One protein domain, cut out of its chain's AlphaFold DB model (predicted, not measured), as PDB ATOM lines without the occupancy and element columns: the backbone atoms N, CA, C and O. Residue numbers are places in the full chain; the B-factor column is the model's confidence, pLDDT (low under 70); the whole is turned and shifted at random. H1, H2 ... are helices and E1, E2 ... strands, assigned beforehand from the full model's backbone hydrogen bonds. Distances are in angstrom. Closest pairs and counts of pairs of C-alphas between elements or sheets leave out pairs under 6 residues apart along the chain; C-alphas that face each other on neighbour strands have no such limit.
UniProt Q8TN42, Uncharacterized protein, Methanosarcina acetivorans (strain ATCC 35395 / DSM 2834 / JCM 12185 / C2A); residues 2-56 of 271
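This is residues 2 to 56 of the 271 residues of an uncharacterized protein of Methanosarcina acetivorans (strain ATCC 35395 / DSM 2834 / JCM 12185 / C2A) (UniProt Q8TN42). Along a rod follow a loop, residues 2 to 19, helices H1 and H2 set as a corner, and an antiparallel hairpin, strands E1 and E2. The printed part has 55 residues, class mixed. It is only just loose, close to extended, with a radius of gyration of the C-alphas of 14.9 A and spans of 46 by 20 by 14 A.

H1, residues 20 to 28, and H2, residues 31 to 40, are close but not clearly touching, about perpendicular at 74 degrees; the closest C-alphas, 28 and 34, are 6.0 A apart. In both, every O i to N i+4 pair is within hydrogen-bond range. E1, residues 42 to 47, and E2, residues 50 to 55, form a hairpin; N 45 and O 52 are within hydrogen-bond range, 2.9 A.

H1 begins at C-alpha 20, (-38.396, -43.663, 34.054). First to last C-alpha, H2 is 14.0 A, E1 15.9 A and E2 16.2 A. E2 ends at C-alpha 55, (-26.483, -28.441, 32.387).

C-alphas 17 and 48 are farthest apart, 46.2 A. The printed part has no cut. Residues 2 to 16 have pLDDT under 70.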
ATOM      1  N   VAL A   2     -40.643 -37.289  37.371       43.38
ATOM      2  CA  VAL A   2     -40.422 -36.832  35.992       43.38
ATOM      3  C   VAL A   2     -41.812 -36.619  35.384       43.38
ATOM      4  O   VAL A   2     -42.644 -37.522  35.448       43.38
ATOM      5  N   CYS A   3     -42.115 -35.411  34.907       49.25
ATOM      6  CA  CYS A   3     -43.392 -35.126  34.252       49.25
ATOM      7  C   CYS A   3     -43.417 -35.784  32.867       49.25
ATOM      8  O   CYS A   3     -42.530 -35.531  32.052       49.25
ATOM      9  N   ALA A   4     -44.443 -36.592  32.590       43.22
ATOM     10  CA  ALA A   4     -44.752 -37.012  31.230       43.22
ATOM     11  C   ALA A   4     -45.643 -35.931  30.610       43.22
ATOM     12  O   ALA A   4     -46.760 -35.681  31.065       43.22
ATOM     13  N   LEU A   5     -45.130 -35.249  29.590       48.38
ATOM     14  CA  LEU A   5     -45.928 -34.329  28.789       48.38
ATOM     15  C   LEU A   5     -46.628 -35.121  27.684       48.38
ATOM     16  O   LEU A   5     -46.025 -35.358  26.641       48.38
ATOM     17  N   GLU A   6     -47.888 -35.500  27.885       42.72
ATOM     18  CA  GLU A   6     -48.755 -35.891  26.767       42.72
ATOM     19  C   GLU A   6     -49.451 -34.671  26.159       42.72
ATOM     20  O   GLU A   6     -49.794 -33.715  26.859       42.72
ATOM     21  N   ASP A   7     -49.600 -34.728  24.836       43.62
ATOM     22  CA  ASP A   7     -50.279 -33.799  23.935       43.62
ATOM     23  C   ASP A   7     -50.496 -32.362  24.440       43.62
ATOM     24  O   ASP A   7     -51.492 -31.968  25.047       43.62
ATOM     25  N   ASN A   8     -49.491 -31.556  24.111       43.03
ATOM     26  CA  ASN A   8     -49.562 -30.154  23.725       43.03
ATOM     27  C   ASN A   8     -50.361 -29.138  24.561       43.03
ATOM     28  O   ASN A   8     -50.651 -28.066  24.028       43.03
ATOM     29  N   ARG A   9     -50.682 -29.373  25.849       45.88
ATOM     30  CA  ARG A   9     -51.139 -28.266  26.726       45.88
ATOM     31  C   ARG A   9     -51.130 -28.452  28.255       45.88
ATOM     32  O   ARG A   9     -51.454 -27.476  28.933       45.88
ATOM     33  N   ARG A  10     -50.773 -29.608  28.842       48.38
ATOM     34  CA  ARG A  10     -50.728 -29.764  30.320       48.38
ATOM     35  C   ARG A  10     -49.612 -30.693  30.810       48.38
ATOM     36  O   ARG A  10     -49.506 -31.825  30.359       48.38
ATOM     37  N   GLU A  11     -48.837 -30.224  31.791       55.78
ATOM     38  CA  GLU A  11     -47.938 -31.066  32.590       55.78
ATOM     39  C   GLU A  11     -48.756 -32.056  33.424       55.78
ATOM     40  O   GLU A  11     -49.544 -31.648  34.279       55.78
ATOM     41  N   LYS A  12     -48.596 -33.357  33.158       56.88
ATOM     42  CA  LYS A  12     -49.158 -34.432  33.980       56.88
ATOM     43  C   LYS A  12     -48.037 -35.209  34.663       56.88
ATOM     44  O   LYS A  12     -46.943 -35.392  34.128       56.88
ATOM     45  N   VAL A  13     -48.334 -35.676  35.871       60.50
ATOM     46  CA  VAL A  13     -47.498 -36.669  36.546       60.50
ATOM     47  C   VAL A  13     -47.571 -37.951  35.725       60.50
ATOM     48  O   VAL A  13     -48.672 -38.376  35.375       60.50
ATOM     49  N   ALA A  14     -46.419 -38.518  35.370       60.78
ATOM     50  CA  ALA A  14     -46.377 -39.757  34.605       60.78
ATOM     51  C   ALA A  14     -47.086 -40.891  35.361       60.78
ATOM     52  O   ALA A  14     -46.938 -41.000  36.580       60.78
ATOM     53  N   ASP A  15     -47.839 -41.724  34.636       67.81
ATOM     54  CA  ASP A  15     -48.406 -42.958  35.185       67.81
ATOM     55  C   ASP A  15     -47.259 -43.862  35.674       67.81
ATOM     56  O   ASP A  15     -46.224 -43.984  35.015       67.81
ATOM     57  N   PHE A  16     -47.446 -44.511  36.824       65.88
ATOM     58  CA  PHE A  16     -46.482 -45.442  37.415       65.88
ATOM     59  C   PHE A  16     -46.162 -46.636  36.501       65.88
ATOM     60  O   PHE A  16     -45.164 -47.319  36.715       65.88
ATOM     61  N   LYS A  17     -46.994 -46.884  35.481       74.69
ATOM     62  CA  LYS A  17     -46.775 -47.908  34.451       74.69
ATOM     63  C   LYS A  17     -45.713 -47.534  33.412       74.69
ATOM     64  O   LYS A  17     -45.248 -48.414  32.694       74.69
ATOM     65  N   VAL A  18     -45.337 -46.258  33.310       77.06
ATOM     66  CA  VAL A  18     -44.347 -45.775  32.338       77.06
ATOM     67  C   VAL A  18     -42.953 -45.863  32.949       77.06
ATOM     68  O   VAL A  18     -42.723 -45.422  34.078       77.06
ATOM     69  N   THR A  19     -41.993 -46.416  32.207       84.38
ATOM     70  CA  THR A  19     -40.623 -46.538  32.723       84.38
ATOM     71  C   THR A  19     -39.973 -45.155  32.886       84.38
ATOM     72  O   THR A  19     -40.190 -44.273  32.054       84.38
ATOM     73  N   PRO A  20     -39.110 -44.934  33.898       79.75
ATOM     74  CA  PRO A  20     -38.396 -43.663  34.054       79.75
ATOM     75  C   PRO A  20     -37.616 -43.231  32.805       79.75
ATOM     76  O   PRO A  20     -37.543 -42.040  32.504       79.75
ATOM     77  N   MET A  21     -37.069 -44.200  32.064       84.06
ATOM     78  CA  MET A  21     -36.361 -43.957  30.808       84.06
ATOM     79  C   MET A  21     -37.292 -43.420  29.726       84.06
ATOM     80  O   MET A  21     -36.971 -42.443  29.059       84.06
ATOM     81  N   GLU A  22     -38.466 -44.028  29.580       83.31
ATOM     82  CA  GLU A  22     -39.471 -43.583  28.625       83.31
ATOM     83  C   GLU A  22     -39.997 -42.186  28.963       83.31
ATOM     84  O   GLU A  22     -40.143 -41.365  28.061       83.31
ATOM     85  N   ILE A  23     -40.202 -41.872  30.247       80.12
ATOM     86  CA  ILE A  23     -40.600 -40.517  30.656       80.12
ATOM     87  C   ILE A  23     -39.504 -39.506  30.291       80.12
ATOM     88  O   ILE A  23     -39.808 -38.429  29.778       80.12
ATOM     89  N   LEU A  24     -38.230 -39.847  30.509       80.38
ATOM     90  CA  LEU A  24     -37.109 -38.984  30.140       80.38
ATOM     91  C   LEU A  24     -37.042 -38.771  28.626       80.38
ATOM     92  O   LEU A  24     -36.927 -37.629  28.190       80.38
ATOM     93  N   LEU A  25     -37.161 -39.833  27.827       85.06
ATOM     94  CA  LEU A  25     -37.124 -39.745  26.366       85.06
ATOM     95  C   LEU A  25     -38.314 -38.941  25.823       85.06
ATOM     96  O   LEU A  25     -38.123 -37.989  25.071       85.06
ATOM     97  N   ARG A  26     -39.542 -39.254  26.249       82.19
ATOM     98  CA  ARG A  26     -40.754 -38.550  25.793       82.19
ATOM     99  C   ARG A  26     -40.852 -37.116  26.318       82.19
ATOM    100  O   ARG A  26     -41.515 -36.291  25.702       82.19
ATOM    101  N   GLY A  27     -40.224 -36.814  27.453       81.00
ATOM    102  CA  GLY A  27     -40.170 -35.470  28.021       81.00
ATOM    103  C   GLY A  27     -39.041 -34.634  27.420       81.00
ATOM    104  O   GLY A  27     -39.287 -33.651  26.731       81.00
ATOM    105  N   MET A  28     -37.794 -35.025  27.681       84.44
ATOM    106  CA  MET A  28     -36.596 -34.242  27.368       84.44
ATOM    107  C   MET A  28     -36.231 -34.254  25.879       84.44
ATOM    108  O   MET A  28     -35.743 -33.244  25.376       84.44
ATOM    109  N   CYS A  29     -36.453 -35.365  25.163       87.38
ATOM    110  CA  CYS A  29     -36.044 -35.500  23.757       87.38
ATOM    111  C   CYS A  29     -37.085 -34.978  22.757       87.38
ATOM    112  O   CYS A  29     -36.916 -35.160  21.552       87.38
ATOM    113  N   ARG A  30     -38.139 -34.297  23.223       89.19
ATOM    114  CA  ARG A  30     -39.000 -33.513  22.331       89.19
ATOM    115  C   ARG A  30     -38.162 -32.420  21.661       89.19
ATOM    116  O   ARG A  30     -37.460 -31.715  22.389       89.19
ATOM    117  N   PRO A  31     -38.224 -32.251  20.327       92.31
ATOM    118  CA  PRO A  31     -37.355 -31.321  19.605       92.31
ATOM    119  C   PRO A  31     -37.320 -29.916  20.213       92.31
ATOM    120  O   PRO A  31     -36.250 -29.357  20.424       92.31
ATOM    121  N   GLU A  32     -38.474 -29.369  20.576       92.25
ATOM    122  CA  GLU A  32     -38.614 -28.048  21.182       92.25
ATOM    123  C   GLU A  32     -37.950 -27.934  22.563       92.25
ATOM    124  O   GLU A  32     -37.314 -26.922  22.842       92.25
ATOM    125  N   ILE A  33     -38.034 -28.971  23.403       91.31
ATOM    126  CA  ILE A  33     -37.410 -28.990  24.736       91.31
ATOM    127  C   ILE A  33     -35.905 -29.188  24.601       91.31
ATOM    128  O   ILE A  33     -35.128 -28.501  25.259       91.31
ATOM    129  N   LEU A  34     -35.485 -30.095  23.722       93.00
ATOM    130  CA  LEU A  34     -34.075 -30.361  23.480       93.00
ATOM    131  C   LEU A  34     -33.367 -29.123  22.915       93.00
ATOM    132  O   LEU A  34     -32.281 -28.777  23.377       93.00
ATOM    133  N   LEU A  35     -33.990 -28.427  21.961       94.75
ATOM    134  CA  LEU A  35     -33.464 -27.178  21.411       94.75
ATOM    135  C   LEU A  35     -33.417 -26.068  22.466       94.75
ATOM    136  O   LEU A  35     -32.421 -25.349  22.530       94.75
ATOM    137  N   ASP A  36     -34.448 -25.947  23.307       94.56
ATOM    138  CA  ASP A  36     -34.465 -24.974  24.403       94.56
ATOM    139  C   ASP A  36     -33.338 -25.249  25.411       94.56
ATOM    140  O   ASP A  36     -32.588 -24.341  25.779       94.56
ATOM    141  N   LEU A  37     -33.153 -26.519  25.789       94.44
ATOM    142  CA  LEU A  37     -32.088 -26.968  26.682       94.44
ATOM    143  C   LEU A  37     -30.700 -26.647  26.126       94.44
ATOM    144  O   LEU A  37     -29.882 -26.041  26.818       94.44
ATOM    145  N   VAL A  38     -30.439 -27.034  24.876       93.69
ATOM    146  CA  VAL A  38     -29.134 -26.832  24.234       93.69
ATOM    147  C   VAL A  38     -28.823 -25.347  24.062       93.69
ATOM    148  O   VAL A  38     -27.678 -24.943  24.244       93.69
ATOM    149  N   ARG A  39     -29.829 -24.530  23.733       92.25
ATOM    150  CA  ARG A  39     -29.637 -23.103  23.456       92.25
ATOM    151  C   ARG A  39     -29.489 -22.252  24.716       92.25
ATOM    152  O   ARG A  39     -28.763 -21.264  24.676       92.25
ATOM    153  N   HIS A  40     -30.194 -22.588  25.797       94.06
ATOM    154  CA  HIS A  40     -30.342 -21.676  26.939       94.06
ATOM    155  C   HIS A  40     -29.926 -22.247  28.290       94.06
ATOM    156  O   HIS A  40     -29.765 -21.474  29.228       94.06
ATOM    157  N   PHE A  41     -29.778 -23.565  28.419       95.50
ATOM    158  CA  PHE A  41     -29.624 -24.229  29.717       95.50
ATOM    159  C   PHE A  41     -28.297 -24.973  29.875       95.50
ATOM    160  O   PHE A  41     -28.150 -25.816  30.763       95.50
ATOM    161  N   ILE A  42     -27.318 -24.640  29.037       94.50
ATOM    162  CA  ILE A  42     -25.937 -25.101  29.141       94.50
ATOM    163  C   ILE A  42     -25.058 -23.880  29.393       94.50
ATOM    164  O   ILE A  42     -25.120 -22.914  28.639       94.50
ATOM    165  N   VAL A  43     -24.234 -23.941  30.437       93.62
ATOM    166  CA  VAL A  43     -23.146 -22.982  30.661       93.62
ATOM    167  C   VAL A  43     -21.805 -23.702  30.644       93.62
ATOM    168  O   VAL A  43     -21.715 -24.894  30.962       93.62
ATOM    169  N   PHE A  44     -20.765 -22.947  30.323       91.69
ATOM    170  CA  PHE A  44     -19.379 -23.358  30.454       91.69
ATOM    171  C   PHE A  44     -18.724 -22.432  31.472       91.69
ATOM    172  O   PHE A  44     -18.879 -21.219  31.398       91.69
ATOM    173  N   GLU A  45     -18.075 -23.021  32.466       88.44
ATOM    174  CA  GLU A  45     -17.296 -22.313  33.476       88.44
ATOM    175  C   GLU A  45     -15.826 -22.648  33.247       88.44
ATOM    176  O   GLU A  45     -15.497 -23.821  33.067       88.44
ATOM    177  N   ASP A  46     -14.954 -21.647  33.251       86.50
ATOM    178  CA  ASP A  46     -13.513 -21.875  33.289       86.50
ATOM    179  C   ASP A  46     -13.045 -21.904  34.748       86.50
ATOM    180  O   ASP A  46     -13.075 -20.891  35.448       86.50
ATOM    181  N   ASP A  47     -12.628 -23.080  35.210       84.69
ATOM    182  CA  ASP A  47     -11.990 -23.267  36.506       84.69
ATOM    183  C   ASP A  47     -10.490 -23.510  36.305       84.69
ATOM    184  O   ASP A  47     -10.042 -24.636  36.070       84.69
ATOM    185  N   ARG A  48      -9.700 -22.431  36.382       86.19
ATOM    186  CA  ARG A  48      -8.223 -22.456  36.326       86.19
ATOM    187  C   ARG A  48      -7.671 -23.189  35.092       86.19
ATOM    188  O   ARG A  48      -6.727 -23.975  35.201       86.19
ATOM    189  N   GLY A  49      -8.253 -22.933  33.922       86.31
ATOM    190  CA  GLY A  49      -7.874 -23.552  32.651       86.31
ATOM    191  C   GLY A  49      -8.601 -24.868  32.364       86.31
ATOM    192  O   GLY A  49      -8.353 -25.493  31.331       86.31
ATOM    193  N   LYS A  50      -9.503 -25.309  33.251       90.69
ATOM    194  CA  LYS A  50     -10.378 -26.461  33.026       90.69
ATOM    195  C   LYS A  50     -11.799 -25.988  32.746       90.69
ATOM    196  O   LYS A  50     -12.501 -25.523  33.636       90.69
ATOM    197  N   VAL A  51     -12.263 -26.228  31.523       91.12
ATOM    198  CA  VAL A  51     -13.647 -25.937  31.137       91.12
ATOM    199  C   VAL A  51     -14.598 -26.983  31.727       91.12
ATOM    200  O   VAL A  51     -14.549 -28.169  31.383       91.12
ATOM    201  N   ILE A  52     -15.497 -26.543  32.603       92.38
ATOM    202  CA  ILE A  52     -16.562 -27.338  33.210       92.38
ATOM    203  C   ILE A  52     -17.883 -26.998  32.518       92.38
ATOM    204  O   ILE A  52     -18.423 -25.901  32.647       92.38
ATOM    205  N   LYS A  53     -18.454 -27.977  31.812       93.69
ATOM    206  CA  LYS A  53     -19.803 -27.870  31.246       93.69
ATOM    207  C   LYS A  53     -20.850 -28.195  32.314       93.69
ATOM    208  O   LYS A  53     -20.859 -29.307  32.846       93.69
ATOM    209  N   LYS A  54     -21.783 -27.276  32.570       94.31
ATOM    210  CA  LYS A  54     -22.932 -27.494  33.466       94.31
ATOM    211  C   LYS A  54     -24.237 -27.431  32.675       94.31
ATOM    212  O   LYS A  54     -24.452 -26.520  31.882       94.31
ATOM    213  N   LEU A  55     -25.118 -28.400  32.917       94.44
ATOM    214  CA  LEU A  55     -26.483 -28.441  32.387       94.44
ATOM    215  C   LEU A  55     -27.470 -28.108  33.511       94.44
ATOM    216  O   LEU A  55     -27.282 -28.542  34.653       94.44
ATOM    217  N   ALA A  56     -28.530 -27.374  33.188       93.31
ATOM    218  CA  ALA A  56     -29.604 -27.108  34.133       93.31
ATOM    219  C   ALA A  56     -30.250 -28.399  34.652       93.31
ATOM    220  O   ALA A  56     -30.541 -29.336  33.908       93.31
TER     221      ALA A  56